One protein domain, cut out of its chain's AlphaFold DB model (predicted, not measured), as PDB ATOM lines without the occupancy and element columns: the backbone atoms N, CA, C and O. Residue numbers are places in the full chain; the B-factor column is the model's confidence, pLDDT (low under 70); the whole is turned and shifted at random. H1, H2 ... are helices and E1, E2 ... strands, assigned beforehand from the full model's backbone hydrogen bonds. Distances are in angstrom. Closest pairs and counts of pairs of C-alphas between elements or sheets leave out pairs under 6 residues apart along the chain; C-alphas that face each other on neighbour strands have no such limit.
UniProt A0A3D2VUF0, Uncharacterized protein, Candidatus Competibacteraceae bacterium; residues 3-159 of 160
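What this domain is: This is residues 3 to 159 of the 160 residues of an uncharacterized protein of Candidatus Competibacteraceae bacterium (UniProt A0A3D2VUF0). A small, staggered parallel sheet, E1, E2 and E3, makes the middle of three layers, with H2, H3 and H5 over one face and H6 over the other. H1 packs on H2, while H5 reaches past the sheet to pack with H4 at one end. The printed part has 157 residues, with six named helices and three named strands that follow along the chain as H1, H2, E1, H3, E2, H4, H5, E3, H6; the sheet order is E1, E2, E3, and the class is mostly helix. It is compact, with a radius of gyration of the C-alphas of 16.4 A and spans of 46 by 37 by 31 A.

Where its parts are: H1, residues 13 to 20, begins at C-alpha 13 (-38.170, -51.629, 29.276). H2, residues 27 to 47, is 30.0 A long. E1 is residues 52 to 55, H3 61 to 70, E2 75 to 81 and H4 87 to 97. H5, residues 107 to 130, is 34.3 A long. E3 is residues 135 to 137; H6, residues 141 to 158, 26.0 A long, ends at C-alpha 158 (-63.014, -54.197, 28.419).

How they stand to each other: E2 is parallel to E1, with N 76 and O 52 2.9 A apart, and to E3, with N 136 and O 79 2.8 A apart. E1, H3, E2 and E2, H4 H5, E3 are strand-helix-strand units, parallel neighbour strands with helices between, with right-handed crossovers. H3 and H5 lie on the same face; H6, over E3, is on the opposite face. H1 touches residues 30 to 38 of H2, closest at C-alphas 17 and 34, 5.8 A. H4 touches residues 110 to 118 of H5, closest at C-alphas 87 and 114, 5.8 A. In all six helices every O i to N i+4 pair is within hydrogen-bond range.

The domain as a whole: The farthest C-alphas, of Asp 49 and Lys 108, are 46.2 A apart. The printed part has no cut and no long link. Residues 3 to 11 have pLDDT under 70.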
ATOM      1  N   ALA A   3     -49.002 -61.209  28.478       54.94
ATOM      2  CA  ALA A   3     -49.199 -60.480  27.218       54.94
ATOM      3  C   ALA A   3     -48.586 -61.155  25.966       54.94
ATOM      4  O   ALA A   3     -49.120 -61.014  24.869       54.94
ATOM      5  N   ALA A   4     -47.511 -61.939  26.122       53.62
ATOM      6  CA  ALA A   4     -46.897 -62.680  25.015       53.62
ATOM      7  C   ALA A   4     -47.710 -63.917  24.587       53.62
ATOM      8  O   ALA A   4     -47.525 -64.414  23.480       53.62
ATOM      9  N   ARG A   5     -48.599 -64.432  25.451       55.91
ATOM     10  CA  ARG A   5     -49.465 -65.576  25.120       55.91
ATOM     11  C   ARG A   5     -50.598 -65.193  24.166       55.91
ATOM     12  O   ARG A   5     -51.044 -66.050  23.416       55.91
ATOM     13  N   ASP A   6     -50.969 -63.916  24.139       60.41
ATOM     14  CA  ASP A   6     -52.128 -63.410  23.393       60.41
ATOM     15  C   ASP A   6     -51.727 -62.628  22.125       60.41
ATOM     16  O   ASP A   6     -52.492 -61.815  21.610       60.41
ATOM     17  N   GLY A   7     -50.502 -62.840  21.623       57.75
ATOM     18  CA  GLY A   7     -50.032 -62.274  20.351       57.75
ATOM     19  C   GLY A   7     -49.778 -60.761  20.353       57.75
ATOM     20  O   GLY A   7     -49.623 -60.176  19.283       57.75
ATOM     21  N   ARG A   8     -49.723 -60.110  21.524       63.25
ATOM     22  CA  ARG A   8     -49.426 -58.673  21.629       63.25
ATOM     23  C   ARG A   8     -47.938 -58.416  21.841       63.25
ATOM     24  O   ARG A   8     -47.241 -59.172  22.516       63.25
ATOM     25  N   ALA A   9     -47.462 -57.308  21.275       60.88
ATOM     26  CA  ALA A   9     -46.096 -56.854  21.475       60.88
ATOM     27  C   ALA A   9     -45.880 -56.470  22.947       60.88
ATOM     28  O   ALA A   9     -46.608 -55.643  23.500       60.88
ATOM     29  N   VAL A  10     -44.873 -57.075  23.574       64.38
ATOM     30  CA  VAL A  10     -44.443 -56.742  24.934       64.38
ATOM     31  C   VAL A  10     -43.184 -55.898  24.849       64.38
ATOM     32  O   VAL A  10     -42.209 -56.296  24.214       64.38
ATOM     33  N   VAL A  11     -43.202 -54.737  25.499       67.12
ATOM     34  CA  VAL A  11     -42.031 -53.866  25.600       67.12
ATOM     35  C   VAL A  11     -41.379 -54.081  26.960       67.12
ATOM     36  O   VAL A  11     -41.831 -53.553  27.973       67.12
ATOM     37  N   GLU A  12     -40.297 -54.856  26.978       72.06
ATOM     38  CA  GLU A  12     -39.469 -55.068  28.168       72.06
ATOM     39  C   GLU A  12     -38.505 -53.888  28.355       72.06
ATOM     40  O   GLU A  12     -37.391 -53.877  27.832       72.06
ATOM     41  N   LEU A  13     -38.946 -52.861  29.084       76.50
ATOM     42  CA  LEU A  13     -38.170 -51.629  29.276       76.50
ATOM     43  C   LEU A  13     -36.848 -51.837  30.037       76.50
ATOM     44  O   LEU A  13     -35.886 -51.111  29.787       76.50
ATOM     45  N   ASP A  14     -36.766 -52.861  30.888       78.12
ATOM     46  CA  ASP A  14     -35.530 -53.233  31.591       78.12
ATOM     47  C   ASP A  14     -34.415 -53.648  30.613       78.12
ATOM     48  O   ASP A  14     -33.252 -53.298  30.818       78.12
ATOM     49  N   ASN A  15     -34.758 -54.278  29.482       77.38
ATOM     50  CA  ASN A  15     -33.768 -54.647  28.466       77.38
ATOM     51  C   ASN A  15     -33.122 -53.410  27.832       77.38
ATOM     52  O   ASN A  15     -31.939 -53.435  27.495       77.38
ATOM     53  N   PHE A  16     -33.869 -52.310  27.682       79.75
ATOM     54  CA  PHE A  16     -33.300 -51.057  27.185       79.75
ATOM     55  C   PHE A  16     -32.307 -50.463  28.184       79.75
ATOM     56  O   PHE A  16     -31.242 -50.013  27.768       79.75
ATOM     57  N   TYR A  17     -32.615 -50.506  29.485       83.12
ATOM     58  CA  TYR A  17     -31.682 -50.078  30.529       83.12
ATOM     59  C   TYR A  17     -30.381 -50.893  30.484       83.12
ATOM     60  O   TYR A  17     -29.297 -50.313  30.470       83.12
ATOM     61  N   ASP A  18     -30.477 -52.219  30.368       83.44
ATOM     62  CA  ASP A  18     -29.313 -53.111  30.318       83.44
ATOM     63  C   ASP A  18     -28.468 -52.931  29.046       83.44
ATOM     64  O   ASP A  18     -27.239 -53.030  29.089       83.44
ATOM     65  N   ILE A  19     -29.101 -52.657  27.899       83.00
ATOM     66  CA  ILE A  19     -28.394 -52.353  26.647       83.00
ATOM     67  C   ILE A  19     -27.662 -51.014  26.765       83.00
ATOM     68  O   ILE A  19     -26.482 -50.927  26.424       83.00
ATOM     69  N   LEU A  20     -28.340 -49.978  27.260       84.75
ATOM     70  CA  LEU A  20     -27.772 -48.636  27.377       84.75
ATOM     71  C   LEU A  20     -26.694 -48.543  28.455       84.75
ATOM     72  O   LEU A  20     -25.725 -47.810  28.273       84.75
ATOM     73  N   GLY A  21     -26.799 -49.326  29.528       85.38
ATOM     74  CA  GLY A  21     -25.777 -49.399  30.572       85.38
ATOM     75  C   GLY A  21     -24.422 -49.922  30.083       85.38
ATOM     76  O   GLY A  21     -23.436 -49.811  30.802       85.38
ATOM     77  N   LYS A  22     -24.340 -50.464  28.859       87.50
ATOM     78  CA  LYS A  22     -23.069 -50.840  28.212       87.50
ATOM     79  C   LYS A  22     -22.355 -49.667  27.538       87.50
ATOM     80  O   LYS A  22     -21.202 -49.821  27.152       87.50
ATOM     81  N   VAL A  23     -23.053 -48.550  27.325       87.75
ATOM     82  CA  VAL A  23     -22.551 -47.392  26.565       87.75
ATOM     83  C   VAL A  23     -22.695 -46.063  27.312       87.75
ATOM     84  O   VAL A  23     -22.079 -45.081  26.912       87.75
ATOM     85  N   VAL A  24     -23.499 -46.010  28.379       87.06
ATOM     86  CA  VAL A  24     -23.686 -44.830  29.231       87.06
ATOM     87  C   VAL A  24     -23.137 -45.121  30.626       87.06
ATOM     88  O   VAL A  24     -23.734 -45.889  31.377       87.06
ATOM     89  N   ASP A  25     -22.037 -44.458  30.984       86.88
ATOM     90  CA  ASP A  25     -21.385 -44.639  32.289       86.88
ATOM     91  C   ASP A  25     -22.072 -43.856  33.425       86.88
ATOM     92  O   ASP A  25     -22.007 -44.241  34.594       86.88
ATOM     93  N   ASP A  26     -22.750 -42.750  33.102       90.50
ATOM     94  CA  ASP A  26     -23.475 -41.944  34.087       90.50
ATOM     95  C   ASP A  26     -24.850 -42.561  34.381       90.50
ATOM     96  O   ASP A  26     -25.771 -42.507  33.561       90.50
ATOM     97  N   GLN A  27     -25.003 -43.127  35.579       83.25
ATOM     98  CA  GLN A  27     -26.236 -43.797  35.996       83.25
ATOM     99  C   GLN A  27     -27.456 -42.855  36.007       83.25
ATOM    100  O   GLN A  27     -28.558 -43.262  35.640       83.25
ATOM    101  N   GLY A  28     -27.281 -41.586  36.385       84.75
ATOM    102  CA  GLY A  28     -28.376 -40.616  36.399       84.75
ATOM    103  C   GLY A  28     -28.830 -40.230  34.989       84.75
ATOM    104  O   GLY A  28     -30.019 -40.007  34.745       84.75
ATOM    105  N   ALA A  29     -27.898 -40.161  34.041       86.88
ATOM    106  CA  ALA A  29     -28.175 -39.970  32.627       86.88
ATOM    107  C   ALA A  29     -28.842 -41.212  32.030       86.88
ATOM    108  O   ALA A  29     -29.830 -41.066  31.311       86.88
ATOM    109  N   LEU A  30     -28.364 -42.410  32.378       87.50
ATOM    110  CA  LEU A  30     -28.946 -43.684  31.965       87.50
ATOM    111  C   LEU A  30     -30.418 -43.781  32.387       87.50
ATOM    112  O   LEU A  30     -31.279 -43.988  31.536       87.50
ATOM    113  N   GLU A  31     -30.734 -43.529  33.661       85.50
ATOM    114  CA  GLU A  31     -32.118 -43.527  34.153       85.50
ATOM    115  C   GLU A  31     -32.998 -42.531  33.379       85.50
ATOM    116  O   GLU A  31     -34.082 -42.883  32.907       85.50
ATOM    117  N   LYS A  32     -32.525 -41.292  33.181       87.06
ATOM    118  CA  LYS A  32     -33.264 -40.264  32.427       87.06
ATOM    119  C   LYS A  32     -33.493 -40.656  30.967       87.06
ATOM    120  O   LYS A  32     -34.557 -40.360  30.423       87.06
ATOM    121  N   VAL A  33     -32.510 -41.274  30.314       88.25
ATOM    122  CA  VAL A  33     -32.627 -41.722  28.919       88.25
ATOM    123  C   VAL A  33     -33.603 -42.891  28.817       88.25
ATOM    124  O   VAL A  33     -34.492 -42.842  27.969       88.25
ATOM    125  N   THR A  34     -33.528 -43.875  29.714       88.25
ATOM    126  CA  THR A  34     -34.475 -44.999  29.739       88.25
ATOM    127  C   THR A  34     -35.910 -44.515  29.944       88.25
ATOM    128  O   THR A  34     -36.807 -44.947  29.225       88.25
ATOM    129  N   GLN A  35     -36.142 -43.540  30.833       87.88
ATOM    130  CA  GLN A  35     -37.463 -42.919  30.999       87.88
ATOM    131  C   GLN A  35     -37.956 -42.218  29.720       87.88
ATOM    132  O   GLN A  35     -39.135 -42.306  29.377       87.88
ATOM    133  N   LYS A  36     -37.072 -41.514  28.996       87.94
ATOM    134  CA  LYS A  36     -37.428 -40.876  27.715       87.94
ATOM    135  C   LYS A  36     -37.793 -41.911  26.655       87.94
ATOM    136  O   LYS A  36     -38.785 -41.727  25.958       87.94
ATOM    137  N   ILE A  37     -37.031 -42.998  26.560       88.44
ATOM    138  CA  ILE A  37     -37.296 -44.090  25.617       88.44
ATOM    139  C   ILE A  37     -38.611 -44.784  25.955       88.44
ATOM    140  O   ILE A  37     -39.403 -45.031  25.054       88.44
ATOM    141  N   ALA A  38     -38.887 -45.032  27.236       88.06
ATOM    142  CA  ALA A  38     -40.155 -45.606  27.669       88.06
ATOM    143  C   ALA A  38     -41.353 -44.777  27.184       88.06
ATOM    144  O   ALA A  38     -42.303 -45.321  26.623       88.06
ATOM    145  N   LEU A  39     -41.286 -43.453  27.350       88.19
ATOM    146  CA  LEU A  39     -42.323 -42.538  26.874       88.19
ATOM    147  C   LEU A  39     -42.432 -42.524  25.344       88.19
ATOM    148  O   LEU A  39     -43.544 -42.551  24.824       88.19
ATOM    149  N   GLU A  40     -41.303 -42.507  24.633       88.75
ATOM    150  CA  GLU A  40     -41.287 -42.517  23.167       88.75
ATOM    151  C   GLU A  40     -41.891 -43.810  22.608       88.75
ATOM    152  O   GLU A  40     -42.712 -43.761  21.699       88.75
ATOM    153  N   VAL A  41     -41.554 -44.971  23.180       87.25
ATOM    154  CA  VAL A  41     -42.116 -46.257  22.747       87.25
ATOM    155  C   VAL A  41     -43.633 -46.279  22.937       87.25
ATOM    156  O   VAL A  41     -44.353 -46.657  22.013       87.25
ATOM    157  N   VAL A  42     -44.136 -45.813  24.086       87.19
ATOM    158  CA  VAL A  42     -45.587 -45.682  24.313       87.19
ATOM    159  C   VAL A  42     -46.213 -44.736  23.292       87.19
ATOM    160  O   VAL A  42     -47.217 -45.086  22.678       87.19
ATOM    161  N   ALA A  43     -45.613 -43.566  23.057       86.50
ATOM    162  CA  ALA A  43     -46.122 -42.600  22.086       86.50
ATOM    163  C   ALA A  43     -46.203 -43.194  20.670       86.50
ATOM    164  O   ALA A  43     -47.205 -43.000  19.980       86.50
ATOM    165  N   ARG A  44     -45.192 -43.965  20.248       87.00
ATOM    166  CA  ARG A  44     -45.176 -44.629  18.938       87.00
ATOM    167  C   ARG A  44     -46.242 -45.708  18.821       87.00
ATOM    168  O   ARG A  44     -46.948 -45.724  17.815       87.00
ATOM    169  N   LEU A  45     -46.410 -46.546  19.844       87.31
ATOM    170  CA  LEU A  45     -47.468 -47.561  19.870       87.31
ATOM    171  C   LEU A  45     -48.852 -46.915  19.774       87.31
ATOM    172  O   LEU A  45     -49.645 -47.295  18.920       87.31
ATOM    173  N   LEU A  46     -49.107 -45.872  20.566       84.69
ATOM    174  CA  LEU A  46     -50.374 -45.141  20.518       84.69
ATOM    175  C   LEU A  46     -50.608 -44.449  19.166       84.69
ATOM    176  O   LEU A  46     -51.734 -44.443  18.675       84.69
ATOM    177  N   SER A  47     -49.564 -43.896  18.537       85.19
ATOM    178  CA  SER A  47     -49.672 -43.284  17.200       85.19
ATOM    179  C   SER A  47     -49.973 -44.293  16.088       85.19
ATOM    180  O   SER A  47     -50.540 -43.922  15.067       85.19
ATOM    181  N   ALA A  48     -49.617 -45.562  16.302       86.06
ATOM    182  CA  ALA A  48     -49.929 -46.677  15.416       86.06
ATOM    183  C   ALA A  48     -51.271 -47.352  15.763       86.06
ATOM    184  O   ALA A  48     -51.531 -48.456  15.296       86.06
ATOM    185  N   ASP A  49     -52.090 -46.710  16.602       83.00
ATOM    186  CA  ASP A  49     -53.372 -47.225  17.094       83.00
ATOM    187  C   ASP A  49     -53.265 -48.566  17.848       83.00
ATOM    188  O   ASP A  49     -54.199 -49.362  17.907       83.00
ATOM    189  N   ALA A  50     -52.105 -48.833  18.456       83.56
ATOM    190  CA  ALA A  50     -51.878 -50.048  19.220       83.56
ATOM    191  C   ALA A  50     -52.243 -49.866  20.700       83.56
ATOM    192  O   ALA A  50     -51.877 -48.884  21.354       83.56
ATOM    193  N   PHE A  51     -52.882 -50.887  21.265       82.94
ATOM    194  CA  PHE A  51     -52.997 -51.042  22.711       82.94
ATOM    195  C   PHE A  51     -51.647 -51.436  23.300       82.94
ATOM    196  O   PHE A  51     -50.994 -52.362  22.812       82.94
ATOM    197  N   CYS A  52     -51.252 -50.790  24.393       81.88
ATOM    198  CA  CYS A  52     -49.987 -51.086  25.050       81.88
ATOM    199  C   CYS A  52     -50.127 -51.144  26.568       81.88
ATOM    200  O   CYS A  52     -50.770 -50.307  27.203       81.88
ATOM    201  N   ILE A  53     -49.473 -52.147  27.144       79.88
ATOM    202  CA  ILE A  53     -49.251 -52.262  28.578       79.88
ATOM    203  C   ILE A  53     -47.798 -51.903  28.832       79.88
ATOM    204  O   ILE A  53     -46.906 -52.422  28.160       79.88
ATOM    205  N   VAL A  54     -47.560 -51.069  29.838       76.06
ATOM    206  CA  VAL A  54     -46.218 -50.899  30.395       76.06
ATOM    207  C   VAL A  54     -46.234 -51.394  31.824       76.06
ATOM    208  O   VAL A  54     -46.910 -50.822  32.679       76.06
ATOM    209  N   GLU A  55     -45.477 -52.462  32.061       73.31
ATOM    210  CA  GLU A  55     -45.170 -52.953  33.395       73.31
ATOM    211  C   GLU A  55     -43.880 -52.287  33.887       73.31
ATOM    212  O   GLU A  55     -42.850 -52.329  33.212       73.31
ATOM    213  N   GLY A  56     -43.925 -51.673  35.069       73.25
ATOM    214  CA  GLY A  56     -42.724 -51.238  35.781       73.25
ATOM    215  C   GLY A  56     -42.617 -49.738  36.049       73.25
ATOM    216  O   GLY A  56     -43.510 -48.942  35.775       73.25
ATOM    217  N   GLY A  57     -41.491 -49.363  36.660       80.69
ATOM    218  CA  GLY A  57     -41.254 -48.036  37.237       80.69
ATOM    219  C   GLY A  57     -40.587 -47.016  36.310       80.69
ATOM    220  O   GLY A  57     -40.045 -46.023  36.785       80.69
ATOM    221  N   TRP A  58     -40.556 -47.254  35.000       86.75
ATOM    222  CA  TRP A  58     -39.878 -46.344  34.064       86.75
ATOM    223  C   TRP A  58     -40.719 -45.129  33.672       86.75
ATOM    224  O   TRP A  58     -40.194 -44.157  33.136       86.75
ATOM    225  N   ILE A  59     -42.020 -45.157  33.951       89.50
ATOM    226  CA  ILE A  59     -42.908 -44.014  33.761       89.50
ATOM    227  C   ILE A  59     -43.397 -43.584  35.140       89.50
ATOM    228  O   ILE A  59     -43.849 -44.398  35.936       89.50
ATOM    229  N   ASP A  60     -43.284 -42.291  35.435       91.25
ATOM    230  CA  ASP A  60     -43.810 -41.733  36.679       91.25
ATOM    231  C   ASP A  60     -45.349 -41.885  36.732       91.25
ATOM    232  O   ASP A  60     -46.008 -41.573  35.733       91.25
ATOM    233  N   PRO A  61     -45.950 -42.282  37.873       94.06
ATOM    234  CA  PRO A  61     -47.397 -42.475  37.993       94.06
ATOM    235  C   PRO A  61     -48.238 -41.273  37.549       94.06
ATOM    236  O   PRO A  61     -49.265 -41.449  36.893       94.06
ATOM    237  N   SER A  62     -47.795 -40.043  37.823       94.44
ATOM    238  CA  SER A  62     -48.521 -38.839  37.401       94.44
ATOM    239  C   SER A  62     -48.534 -38.678  35.877       94.44
ATOM    240  O   SER A  62     -49.547 -38.289  35.294       94.44
ATOM    241  N   LYS A  63     -47.421 -39.013  35.210       92.56
ATOM    242  CA  LYS A  63     -47.311 -38.990  33.746       92.56
ATOM    243  C   LYS A  63     -48.102 -40.134  33.127       92.56
ATOM    244  O   LYS A  63     -48.812 -39.919  32.150       92.56
ATOM    245  N   ALA A  64     -48.021 -41.321  33.722       92.81
ATOM    246  CA  ALA A  64     -48.768 -42.485  33.279       92.81
ATOM    247  C   ALA A  64     -50.281 -42.240  33.324       92.81
ATOM    248  O   ALA A  64     -50.985 -42.602  32.384       92.81
ATOM    249  N   ARG A  65     -50.780 -41.563  34.367       93.50
ATOM    250  CA  ARG A  65     -52.190 -41.171  34.454       93.50
ATOM    251  C   ARG A  65     -52.607 -40.254  33.304       93.50
ATOM    252  O   ARG A  65     -53.588 -40.553  32.634       93.50
ATOM    253  N   LYS A  66     -51.829 -39.201  33.032       92.69
ATOM    254  CA  LYS A  66     -52.095 -38.277  31.913       92.69
ATOM    255  C   LYS A  66     -52.100 -38.992  30.563       92.69
ATOM    256  O   LYS A  66     -52.968 -38.737  29.739       92.69
ATOM    257  N   LEU A  67     -51.146 -39.900  30.343       90.62
ATOM    258  CA  LEU A  67     -51.086 -40.701  29.119       90.62
ATOM    259  C   LEU A  67     -52.292 -41.631  28.988       90.62
ATOM    260  O   LEU A  67     -52.863 -41.735  27.909       90.62
ATOM    261  N   LYS A  68     -52.710 -42.271  30.086       91.00
ATOM    262  CA  LYS A  68     -53.879 -43.155  30.101       91.00
ATOM    263  C   LYS A  68     -55.136 -42.395  29.678       91.00
ATOM    264  O   LYS A  68     -55.840 -42.869  28.792       91.00
ATOM    265  N   GLU A  69     -55.362 -41.216  30.256       91.75
ATOM    266  CA  GLU A  69     -56.488 -40.332  29.915       91.75
ATOM    267  C   GLU A  69     -56.425 -39.857  28.458       91.75
ATOM    268  O   GLU A  69     -57.400 -39.991  27.729       91.75
ATOM    269  N   ALA A  70     -55.265 -39.379  27.999       90.94
ATOM    270  CA  ALA A  70     -55.090 -38.899  26.625       90.94
ATOM    271  C   ALA A  70     -55.225 -40.004  25.561       90.94
ATOM    272  O   ALA A  70     -55.541 -39.721  24.408       90.94
ATOM    273  N   SER A  71     -54.963 -41.259  25.932       88.88
ATOM    274  CA  SER A  71     -55.044 -42.416  25.033       88.88
ATOM    275  C   SER A  71     -56.428 -43.068  24.962       88.88
ATOM    276  O   SER A  71     -56.572 -44.063  24.250       88.88
ATOM    277  N   ASP A  72     -57.404 -42.549  25.714       87.50
ATOM    278  CA  ASP A  72     -58.719 -43.169  25.926       87.50
ATOM    279  C   ASP A  72     -58.606 -44.640  26.380       87.50
ATOM    280  O   ASP A  72     -59.228 -45.557  25.856       87.50
ATOM    281  N   GLY A  73     -57.693 -44.898  27.322       82.81
ATOM    282  CA  GLY A  73     -57.500 -46.229  27.905       82.81
ATOM    283  C   GLY A  73     -56.679 -47.231  27.081       82.81
ATOM    284  O   GLY A  73     -56.344 -48.285  27.629       82.81
ATOM    285  N   ARG A  74     -56.270 -46.905  25.841       85.25
ATOM    286  CA  ARG A  74     -55.374 -47.754  25.020       85.25
ATOM    287  C   ARG A  74     -54.000 -47.979  25.659       85.25
ATOM    288  O   ARG A  74     -53.376 -49.015  25.430       85.25
ATOM    289  N   PHE A  75     -53.540 -47.034  26.479       88.12
ATOM    290  CA  PHE A  75     -52.390 -47.213  27.359       88.12
ATOM    291  C   PHE A  75     -52.821 -47.712  28.743       88.12
ATOM    292  O   PHE A  75     -53.610 -47.070  29.450       88.12
ATOM    293  N   TYR A  76     -52.247 -48.836  29.169       87.94
ATOM    294  CA  TYR A  76     -52.516 -49.448  30.464       87.94
ATOM    295  C   TYR A  76     -51.246 -49.551  31.319       87.94
ATOM    296  O   TYR A  76     -50.474 -50.505  31.186       87.94
ATOM    297  N   PRO A  77     -50.991 -48.569  32.200       88.94
ATOM    298  CA  PRO A  77     -49.841 -48.618  33.089       88.94
ATOM    299  C   PRO A  77     -50.084 -49.590  34.245       88.94
ATOM    300  O   PRO A  77     -51.119 -49.524  34.911       88.94
ATOM    301  N   VAL A  78     -49.097 -50.440  34.516       89.19
ATOM    302  CA  VAL A  78     -49.115 -51.429  35.594       89.19
ATOM    303  C   VAL A  78     -47.855 -51.301  36.442       89.19
ATOM    304  O   VAL A  78     -46.737 -51.326  35.932       89.19
ATOM    305  N   TYR A  79     -48.035 -51.212  37.759       92.62
ATOM    306  CA  TYR A  79     -46.927 -51.137  38.706       92.62
ATOM    307  C   TYR A  79     -46.892 -52.370  39.596       92.62
ATOM    308  O   TYR A  79     -47.894 -52.757  40.199       92.62
ATOM    309  N   CYS A  80     -45.707 -52.952  39.727       92.31
ATOM    310  CA  CYS A  80     -45.451 -54.120  40.556       92.31
ATOM    311  C   CYS A  80     -44.391 -53.765  41.602       92.31
ATOM    312  O   CYS A  80     -43.447 -53.025  41.329       92.31
ATOM    313  N   GLY A  81     -44.522 -54.295  42.814       93.38
ATOM    314  CA  GLY A  81     -43.513 -54.098  43.852       93.38
ATOM    315  C   GLY A  81     -43.738 -54.993  45.057       93.38
ATOM    316  O   GLY A  81     -44.680 -55.769  45.097       93.38
ATOM    317  N   TYR A  82     -42.882 -54.890  46.066       95.06
ATOM    318  CA  TYR A  82     -42.940 -55.741  47.266       95.06
ATOM    319  C   TYR A  82     -42.818 -54.898  48.548       95.06
ATOM    320  O   TYR A  82     -41.864 -55.033  49.318       95.06
ATOM    321  N   PRO A  83     -43.780 -53.985  48.797       95.81
ATOM    322  CA  PRO A  83     -43.679 -52.948  49.827       95.81
ATOM    323  C   PRO A  83     -43.693 -53.485  51.264       95.81
ATOM    324  O   PRO A  83     -43.247 -52.783  52.181       95.81
ATOM    325  N   ARG A  84     -44.225 -54.699  51.475       95.25
ATOM    326  CA  ARG A  84     -44.336 -55.343  52.794       95.25
ATOM    327  C   ARG A  84     -43.161 -56.268  53.102       95.25
ATOM    328  O   ARG A  84     -43.022 -56.694  54.246       95.25
ATOM    329  N   LEU A  85     -42.320 -56.583  52.118       93.50
ATOM    330  CA  LEU A  85     -41.235 -57.527  52.332       93.50
ATOM    331  C   LEU A  85     -40.083 -56.904  53.131       93.50
ATOM    332  O   LEU A  85     -39.799 -55.711  53.026       93.50
ATOM    333  N   LYS A  86     -39.396 -57.740  53.913       94.75
ATOM    334  CA  LYS A  86     -38.122 -57.390  54.554       94.75
ATOM    335  C   LYS A  86     -36.960 -57.727  53.622       94.75
ATOM    336  O   LYS A  86     -37.030 -58.702  52.871       94.75
ATOM    337  N   VAL A  87     -35.881 -56.955  53.703       94.44
ATOM    338  CA  VAL A  87     -34.678 -57.107  52.865       94.44
ATOM    339  C   VAL A  87     -34.125 -58.528  52.952       94.44
ATOM    340  O   VAL A  87     -33.896 -59.170  51.929       94.44
ATOM    341  N   GLU A  88     -34.005 -59.053  54.168       93.75
ATOM    342  CA  GLU A  88     -33.444 -60.373  54.456       93.75
ATOM    343  C   GLU A  88     -34.299 -61.483  53.839       93.75
ATOM    344  O   GLU A  88     -33.776 -62.429  53.248       93.75
ATOM    345  N   ALA A  89     -35.625 -61.349  53.923       92.12
ATOM    346  CA  ALA A  89     -36.556 -62.298  53.327       92.12
ATOM    347  C   ALA A  89     -36.435 -62.305  51.794       92.12
ATOM    348  O   ALA A  89     -36.379 -63.379  51.186       92.12
ATOM    349  N   ARG A  90     -36.317 -61.122  51.166       91.44
ATOM    350  CA  ARG A  90     -36.159 -61.013  49.704       91.44
ATOM    351  C   ARG A  90     -34.833 -61.609  49.271       91.44
ATOM    352  O   ARG A  90     -34.796 -62.395  48.328       91.44
ATOM    353  N   PHE A  91     -33.762 -61.256  49.974       93.56
ATOM    354  CA  PHE A  91     -32.421 -61.729  49.671       93.56
ATOM    355  C   PHE A  91     -32.323 -63.251  49.799       93.56
ATOM    356  O   PHE A  91     -31.825 -63.909  48.885       93.56
ATOM    357  N   LYS A  92     -32.891 -63.838  50.864       92.62
ATOM    358  CA  LYS A  92     -32.968 -65.298  51.040       92.62
ATOM    359  C   LYS A  92     -33.721 -65.970  49.892       92.62
ATOM    360  O   LYS A  92     -33.263 -66.989  49.375       92.62
ATOM    361  N   MET A  93     -34.853 -65.405  49.467       89.50
ATOM    362  CA  MET A  93     -35.614 -65.935  48.334       89.50
ATOM    363  C   MET A  93     -34.811 -65.875  47.028       89.50
ATOM    364  O   MET A  93     -34.765 -66.867  46.299       89.50
ATOM    365  N   ILE A  94     -34.149 -64.747  46.753       90.12
ATOM    366  CA  ILE A  94     -33.288 -64.569  45.577       90.12
ATOM    367  C   ILE A  94     -32.155 -65.599  45.575       90.12
ATOM    368  O   ILE A  94     -31.957 -66.286  44.575       90.12
ATOM    369  N   ARG A  95     -31.452 -65.764  46.702       90.31
ATOM    370  CA  ARG A  95     -30.355 -66.733  46.844       90.31
ATOM    371  C   ARG A  95     -30.818 -68.176  46.667       90.31
ATOM    372  O   ARG A  95     -30.111 -68.958  46.041       90.31
ATOM    373  N   LYS A  96     -32.005 -68.518  47.181       91.38
ATOM    374  CA  LYS A  96     -32.585 -69.859  47.035       91.38
ATOM    375  C   LYS A  96     -32.930 -70.175  45.579       91.38
ATOM    376  O   LYS A  96     -32.655 -71.280  45.128       91.38
ATOM    377  N   LYS A  97     -33.552 -69.232  44.861       87.31
ATOM    378  CA  LYS A  97     -34.038 -69.460  43.491       87.31
ATOM    379  C   LYS A  97     -32.965 -69.233  42.416       87.31
ATOM    380  O   LYS A  97     -33.082 -69.808  41.347       87.31
ATOM    381  N   LYS A  98     -31.937 -68.415  42.683       84.06
ATOM    382  CA  LYS A  98     -30.862 -68.044  41.735       84.06
ATOM    383  C   LYS A  98     -31.354 -67.459  40.395       84.06
ATOM    384  O   LYS A  98     -30.657 -67.525  39.396       84.06
ATOM    385  N   VAL A  99     -32.539 -66.847  40.384       75.75
ATOM    386  CA  VAL A  99     -33.184 -66.281  39.178       75.75
ATOM    387  C   VAL A  99     -32.956 -64.774  38.998       75.75
ATOM    388  O   VAL A  99     -33.637 -64.134  38.210       75.75
ATOM    389  N   HIS A 100     -32.060 -64.172  39.777       82.56
ATOM    390  CA  HIS A 100     -31.831 -62.726  39.773       82.56
ATOM    391  C   HIS A 100     -30.343 -62.441  39.983       82.56
ATOM    392  O   HIS A 100     -29.723 -63.095  40.819       82.56
ATOM    393  N   TRP A 101     -29.785 -61.434  39.307       83.31
ATOM    394  CA  TRP A 101     -28.346 -61.100  39.340       83.31
ATOM    395  C   TRP A 101     -27.798 -60.837  40.757       83.31
ATOM    396  O   TRP A 101     -26.656 -61.149  41.087       83.31
ATOM    397  N   LEU A 102     -28.646 -60.323  41.651       87.69
ATOM    398  CA  LEU A 102     -28.357 -60.176  43.087       87.69
ATOM    399  C   LEU A 102     -28.000 -61.492  43.802       87.69
ATOM    400  O   LEU A 102     -27.416 -61.448  44.884       87.69
ATOM    401  N   ALA A 103     -28.328 -62.654  43.229       89.00
ATOM    402  CA  ALA A 103     -27.967 -63.956  43.781       89.00
ATOM    403  C   ALA A 103     -26.452 -64.201  43.794       89.00
ATOM    404  O   ALA A 103     -26.005 -65.076  44.530       89.00
ATOM    405  N   GLU A 104     -25.672 -63.427  43.040       90.56
ATOM    406  CA  GLU A 104     -24.209 -63.529  42.962       90.56
ATOM    407  C   GLU A 104     -23.498 -62.366  43.670       90.56
ATOM    408  O   GLU A 104     -22.298 -62.420  43.928       90.56
ATOM    409  N   LYS A 105     -24.231 -61.316  44.052       90.56
ATOM    410  CA  LYS A 105     -23.666 -60.119  44.686       90.56
ATOM    411  C   LYS A 105     -23.439 -60.309  46.181       90.56
ATOM    412  O   LYS A 105     -24.134 -61.086  46.839       90.56
ATOM    413  N   SER A 106     -22.494 -59.557  46.747       92.94
ATOM    414  CA  SER A 106     -22.251 -59.556  48.194       92.94
ATOM    415  C   SER A 106     -23.519 -59.184  48.971       92.94
ATOM    416  O   SER A 106     -24.356 -58.418  48.484       92.94
ATOM    417  N   ALA A 107     -23.665 -59.706  50.194       92.88
ATOM    418  CA  ALA A 107     -24.831 -59.417  51.030       92.88
ATOM    419  C   ALA A 107     -25.015 -57.906  51.245       92.88
ATOM    420  O   ALA A 107     -26.118 -57.400  51.088       92.88
ATOM    421  N   LYS A 108     -23.923 -57.168  51.500       94.88
ATOM    422  CA  LYS A 108     -23.947 -55.706  51.656       94.88
ATOM    423  C   LYS A 108     -24.523 -55.001  50.422       94.88
ATOM    424  O   LYS A 108     -25.441 -54.197  50.561       94.88
ATOM    425  N   ALA A 109     -24.014 -55.319  49.229       91.06
ATOM    426  CA  ALA A 109     -24.485 -54.707  47.988       91.06
ATOM    427  C   ALA A 109     -25.950 -55.067  47.703       91.06
ATOM    428  O   ALA A 109     -26.757 -54.196  47.385       91.06
ATOM    429  N   ALA A 110     -26.316 -56.339  47.888       92.88
ATOM    430  CA  ALA A 110     -27.681 -56.792  47.666       92.88
ATOM    431  C   ALA A 110     -28.674 -56.171  48.651       92.88
ATOM    432  O   ALA A 110     -29.759 -55.765  48.248       92.88
ATOM    433  N   HIS A 111     -28.306 -56.055  49.927       95.06
ATOM    434  CA  HIS A 111     -29.160 -55.446  50.941       95.06
ATOM    435  C   HIS A 111     -29.408 -53.969  50.645       95.06
ATOM    436  O   HIS A 111     -30.558 -53.544  50.680       95.06
ATOM    437  N   SER A 112     -28.363 -53.212  50.297       94.75
ATOM    438  CA  SER A 112     -28.498 -51.793  49.947       94.75
ATOM    439  C   SER A 112     -29.429 -51.591  48.746       94.75
ATOM    440  O   SER A 112     -30.360 -50.793  48.819       94.75
ATOM    441  N   PHE A 113     -29.263 -52.385  47.685       92.44
ATOM    442  CA  PHE A 113     -30.156 -52.330  46.528       92.44
ATOM    443  C   PHE A 113     -31.607 -52.678  46.898       92.44
ATOM    444  O   PHE A 113     -32.546 -51.974  46.530       92.44
ATOM    445  N   LEU A 114     -31.811 -53.754  47.664       94.50
ATOM    446  CA  LEU A 114     -33.143 -54.201  48.076       94.50
ATOM    447  C   LEU A 114     -33.846 -53.206  49.007       94.50
ATOM    448  O   LEU A 114     -35.069 -53.087  48.946       94.50
ATOM    449  N   GLN A 115     -33.101 -52.488  49.850       96.44
ATOM    450  CA  GLN A 115     -33.643 -51.412  50.680       96.44
ATOM    451  C   GLN A 115     -34.254 -50.309  49.816       96.44
ATOM    452  O   GLN A 115     -35.414 -49.946  50.031       96.44
ATOM    453  N   GLU A 116     -33.520 -49.835  48.806       93.88
ATOM    454  CA  GLU A 116     -34.033 -48.817  47.886       93.88
ATOM    455  C   GLU A 116     -35.218 -49.343  47.068       93.88
ATOM    456  O   GLU A 116     -36.222 -48.648  46.942       93.88
ATOM    457  N   GLN A 117     -35.196 -50.599  46.614       92.38
ATOM    458  CA  GLN A 117     -36.332 -51.189  45.894       92.38
ATOM    459  C   GLN A 117     -37.601 -51.323  46.748       92.38
ATOM    460  O   GLN A 117     -38.709 -51.067  46.272       92.38
ATOM    461  N   ILE A 118     -37.476 -51.702  48.024       95.56
ATOM    462  CA  ILE A 118     -38.620 -51.775  48.948       95.56
ATOM    463  C   ILE A 118     -39.163 -50.370  49.225       95.56
ATOM    464  O   ILE A 118     -40.379 -50.161  49.223       95.56
ATOM    465  N   LYS A 119     -38.277 -49.395  49.445       95.88
ATOM    466  CA  LYS A 119     -38.646 -47.985  49.624       95.88
ATOM    467  C   LYS A 119     -39.377 -47.448  48.392       95.88
ATOM    468  O   LYS A 119     -40.452 -46.868  48.535       95.88
ATOM    469  N   LEU A 120     -38.857 -47.724  47.200       93.62
ATOM    470  CA  LEU A 120     -39.469 -47.338  45.935       93.62
ATOM    471  C   LEU A 120     -40.819 -48.042  45.721       93.62
ATOM    472  O   LEU A 120     -41.792 -47.392  45.362       93.62
ATOM    473  N   SER A 121     -40.937 -49.330  46.060       95.31
ATOM    474  CA  SER A 121     -42.213 -50.068  46.025       95.31
ATOM    475  C   SER A 121     -43.282 -49.425  46.915       95.31
ATOM    476  O   SER A 121     -44.456 -49.363  46.547       95.31
ATOM    477  N   ARG A 122     -42.901 -48.937  48.103       96.56
ATOM    478  CA  ARG A 122     -43.820 -48.223  49.009       96.56
ATOM    479  C   ARG A 122     -44.248 -46.881  48.426       96.56
ATOM    480  O   ARG A 122     -45.422 -46.529  48.538       96.56
ATOM    481  N   TRP A 123     -43.317 -46.160  47.806       96.12
ATOM    482  CA  TRP A 123     -43.615 -44.916  47.105       96.12
ATOM    483  C   TRP A 123     -44.571 -45.153  45.927       96.12
ATOM    484  O   TRP A 123     -45.631 -44.531  45.893       96.12
ATOM    485  N   TYR A 124     -44.292 -46.133  45.058       95.38
ATOM    486  CA  TYR A 124     -45.181 -46.507  43.954       95.38
ATOM    487  C   TYR A 124     -46.577 -46.863  44.437       95.38
ATOM    488  O   TYR A 124     -47.548 -46.349  43.898       95.38
ATOM    489  N   ARG A 125     -46.705 -47.675  45.493       96.38
ATOM    490  CA  ARG A 125     -48.018 -48.012  46.061       96.38
ATOM    491  C   ARG A 125     -48.814 -46.764  46.458       96.38
ATOM    492  O   ARG A 125     -50.024 -46.717  46.242       96.38
ATOM    493  N   LYS A 126     -48.152 -45.769  47.058       97.44
ATOM    494  CA  LYS A 126     -48.790 -44.513  47.471       97.44
ATOM    495  C   LYS A 126     -49.202 -43.673  46.262       97.44
ATOM    496  O   LYS A 126     -50.345 -43.228  46.210       97.44
ATOM    497  N   GLU A 127     -48.302 -43.474  45.304       96.94
ATOM    498  CA  GLU A 127     -48.582 -42.644  44.130       96.94
ATOM    499  C   GLU A 127     -49.601 -43.302  43.195       96.94
ATOM    500  O   GLU A 127     -50.518 -42.633  42.734       96.94
ATOM    501  N   CYS A 128     -49.541 -44.618  42.991       96.25
ATOM    502  CA  CYS A 128     -50.557 -45.333  42.217       96.25
ATOM    503  C   CYS A 128     -51.941 -45.173  42.848       96.25
ATOM    504  O   CYS A 128     -52.888 -44.828  42.153       96.25
ATOM    505  N   LYS A 129     -52.052 -45.296  44.180       96.62
ATOM    506  CA  LYS A 129     -53.308 -45.005  44.887       96.62
ATOM    507  C   LYS A 129     -53.768 -43.558  44.671       96.62
ATOM    508  O   LYS A 129     -54.959 -43.323  44.513       96.62
ATOM    509  N   ARG A 130     -52.846 -42.591  44.686       97.56
ATOM    510  CA  ARG A 130     -53.151 -41.165  44.481       97.56
ATOM    511  C   ARG A 130     -53.717 -40.880  43.088       97.56
ATOM    512  O   ARG A 130     -54.586 -40.025  42.970       97.56
ATOM    513  N   TYR A 131     -53.217 -41.564  42.064       95.88
ATOM    514  CA  TYR A 131     -53.615 -41.358  40.668       95.88
ATOM    515  C   TYR A 131     -54.616 -42.398  40.150       95.88
ATOM    516  O   TYR A 131     -54.858 -42.449  38.945       95.88
ATOM    517  N   ASP A 132     -55.187 -43.217  41.038       94.50
ATOM    518  CA  ASP A 132     -56.107 -44.303  40.684       94.50
ATOM    519  C   ASP A 132     -55.528 -45.231  39.596       94.50
ATOM    520  O   ASP A 132     -56.113 -45.476  38.541       94.50
ATOM    521  N   LEU A 133     -54.294 -45.684  39.831       93.31
ATOM    522  CA  LEU A 133     -53.567 -46.620  38.979       93.31
ATOM    523  C   LEU A 133     -53.389 -47.966  39.695       93.31
ATOM    524  O   LEU A 133     -53.226 -47.998  40.922       93.31
ATOM    525  N   PRO A 134     -53.375 -49.085  38.954       92.88
ATOM    526  CA  PRO A 134     -53.204 -50.400  39.549       92.88
ATOM    527  C   PRO A 134     -51.778 -50.585  40.088       92.88
ATOM    528  O   PRO A 134     -50.786 -50.305  39.412       92.88
ATOM    529  N   PHE A 135     -51.690 -51.101  41.315       95.19
ATOM    530  CA  PHE A 135     -50.447 -51.540  41.943       95.19
ATOM    531  C   PHE A 135     -50.605 -52.966  42.472       95.19
ATOM    532  O   PHE A 135     -51.520 -53.239  43.253       95.19
ATOM    533  N   PHE A 136     -49.675 -53.846  42.116       94.62
ATOM    534  CA  PHE A 136     -49.677 -55.250  42.515       94.62
ATOM    535  C   PHE A 136     -48.567 -55.533  43.522       94.62
ATOM    536  O   PHE A 136     -47.389 -55.245  43.296       94.62
ATOM    537  N   ASP A 137     -48.956 -56.107  44.659       94.69
ATOM    538  CA  ASP A 137     -48.047 -56.431  45.752       94.69
ATOM    539  C   ASP A 137     -47.523 -57.870  45.627       94.69
ATOM    540  O   ASP A 137     -48.202 -58.833  45.967       94.69
ATOM    541  N   PHE A 138     -46.269 -57.986  45.205       93.69
ATOM    542  CA  PHE A 138     -45.484 -59.213  45.076       93.69
ATOM    543  C   PHE A 138     -44.663 -59.539  46.333       93.69
ATOM    544  O   PHE A 138     -43.635 -60.221  46.261       93.69
ATOM    545  N   SER A 139     -45.073 -59.045  47.507       93.31
ATOM    546  CA  SER A 139     -44.496 -59.510  48.777       93.31
ATOM    547  C   SER A 139     -44.760 -61.012  48.977       93.31
ATOM    548  O   SER A 139     -43.926 -61.723  49.528       93.31
ATOM    549  N   THR A 140     -45.867 -61.513  48.436       91.62
ATOM    550  CA  THR A 140     -46.058 -62.936  48.142       91.62
ATOM    551  C   THR A 140     -46.087 -63.064  46.624       91.62
ATOM    552  O   THR A 140     -46.839 -62.342  45.971       91.62
ATOM    553  N   VAL A 141     -45.251 -63.928  46.040       87.81
ATOM    554  CA  VAL A 141     -45.167 -64.034  44.572       87.81
ATOM    555  C   VAL A 141     -46.485 -64.558  44.012       87.81
ATOM    556  O   VAL A 141     -46.989 -64.027  43.031       87.81
ATOM    557  N   GLU A 142     -47.054 -65.560  44.670       90.19
ATOM    558  CA  GLU A 142     -48.288 -66.233  44.288       90.19
ATOM    559  C   GLU A 142     -49.477 -65.255  44.286       90.19
ATOM    560  O   GLU A 142     -50.165 -65.139  43.272       90.19
ATOM    561  N   ASP A 143     -49.652 -64.477  45.362       92.19
ATOM    562  CA  ASP A 143     -50.715 -63.464  45.458       92.19
ATOM    563  C   ASP A 143     -50.563 -62.377  44.384       92.19
ATOM    564  O   ASP A 143     -51.543 -61.983  43.747       92.19
ATOM    565  N   GLY A 144     -49.331 -61.903  44.163       91.44
ATOM    566  CA  GLY A 144     -49.035 -60.885  43.157       91.44
ATOM    567  C   GLY A 144     -49.364 -61.362  41.742       91.44
ATOM    568  O   GLY A 144     -50.034 -60.652  40.994       91.44
ATOM    569  N   VAL A 145     -48.965 -62.592  41.394       89.94
ATOM    570  CA  VAL A 145     -49.268 -63.210  40.092       89.94
ATOM    571  C   VAL A 145     -50.772 -63.392  39.903       89.94
ATOM    572  O   VAL A 145     -51.288 -63.067  38.833       89.94
ATOM    573  N   ALA A 146     -51.486 -63.884  40.917       92.19
ATOM    574  CA  ALA A 146     -52.930 -64.084  40.836       92.19
ATOM    575  C   ALA A 146     -53.672 -62.753  40.618       92.19
ATOM    576  O   ALA A 146     -54.485 -62.641  39.700       92.19
ATOM    577  N   ALA A 147     -53.343 -61.724  41.405       92.69
ATOM    578  CA  ALA A 147     -53.961 -60.404  41.291       92.69
ATOM    579  C   ALA A 147     -53.680 -59.738  39.935       92.69
ATOM    580  O   ALA A 147     -54.594 -59.189  39.317       92.69
ATOM    581  N   LEU A 148     -52.434 -59.821  39.459       90.12
ATOM    582  CA  LEU A 148     -52.032 -59.285  38.161       90.12
ATOM    583  C   LEU A 148     -52.755 -60.002  37.013       90.12
ATOM    584  O   LEU A 148     -53.254 -59.352  36.099       90.12
ATOM    585  N   SER A 149     -52.871 -61.331  37.089       88.56
ATOM    586  CA  SER A 149     -53.564 -62.131  36.072       88.56
ATOM    587  C   SER A 149     -55.035 -61.736  35.949       88.56
ATOM    588  O   SER A 149     -55.498 -61.448  34.851       88.56
ATOM    589  N   VAL A 150     -55.755 -61.641  37.075       90.75
ATOM    590  CA  VAL A 150     -57.170 -61.225  37.090       90.75
ATOM    591  C   VAL A 150     -57.347 -59.820  36.519       90.75
ATOM    592  O   VAL A 150     -58.298 -59.561  35.784       90.75
ATOM    593  N   ASN A 151     -56.447 -58.898  36.860       89.25
ATOM    594  CA  ASN A 151     -56.512 -57.539  36.347       89.25
ATOM    595  C   ASN A 151     -56.297 -57.480  34.829       89.25
ATOM    596  O   ASN A 151     -57.074 -56.813  34.147       89.25
ATOM    597  N   TYR A 152     -55.311 -58.217  34.310       84.81
ATOM    598  CA  TYR A 152     -55.081 -58.300  32.871       84.81
ATOM    599  C   TYR A 152     -56.280 -58.877  32.128       84.81
ATOM    600  O   TYR A 152     -56.687 -58.295  31.129       84.81
ATOM    601  N   THR A 153     -56.886 -59.956  32.631       84.69
ATOM    602  CA  THR A 153     -58.087 -60.541  32.017       84.69
ATOM    603  C   THR A 153     -59.237 -59.537  31.953       84.69
ATOM    604  O   THR A 153     -59.851 -59.375  30.907       84.69
ATOM    605  N   ARG A 154     -59.491 -58.784  33.029       86.69
ATOM    606  CA  ARG A 154     -60.563 -57.772  33.032       86.69
ATOM    607  C   ARG A 154     -60.298 -56.623  32.071       86.69
ATOM    608  O   ARG A 154     -61.209 -56.177  31.385       86.69
ATOM    609  N   TRP A 155     -59.064 -56.120  32.042       83.38
ATOM    610  CA  TRP A 155     -58.704 -55.054  31.110       83.38
ATOM    611  C   TRP A 155     -58.793 -55.529  29.656       83.38
ATOM    612  O   TRP A 155     -59.209 -54.766  28.786       83.38
ATOM    613  N   TRP A 156     -58.445 -56.792  29.400       75.69
ATOM    614  CA  TRP A 156     -58.605 -57.416  28.095       75.69
ATOM    615  C   TRP A 156     -60.065 -57.424  27.645       75.69
ATOM    616  O   TRP A 156     -60.368 -56.935  26.563       75.69
ATOM    617  N   GLU A 157     -60.963 -57.919  28.496       83.19
ATOM    618  CA  GLU A 157     -62.401 -58.000  28.210       83.19
ATOM    619  C   GLU A 157     -63.041 -56.624  27.990       83.19
ATOM    620  O   GLU A 157     -64.000 -56.517  27.238       83.19
ATOM    621  N   SER A 158     -62.514 -55.565  28.614       79.56
ATOM    622  CA  SER A 158     -63.014 -54.197  28.419       79.56
ATOM    623  C   SER A 158     -62.429 -53.475  27.201       79.56
ATOM    624  O   SER A 158     -62.866 -52.369  26.900       79.56
ATOM    625  N   SER A 159     -61.388 -54.035  26.578       70.12
ATOM    626  CA  SER A 159     -60.637 -53.406  25.475       70.12
ATOM    627  C   SER A 159     -60.774 -54.157  24.144       70.12
ATOM    628  O   SER A 159     -60.088 -53.805  23.182       70.12
TER     629      SER A 159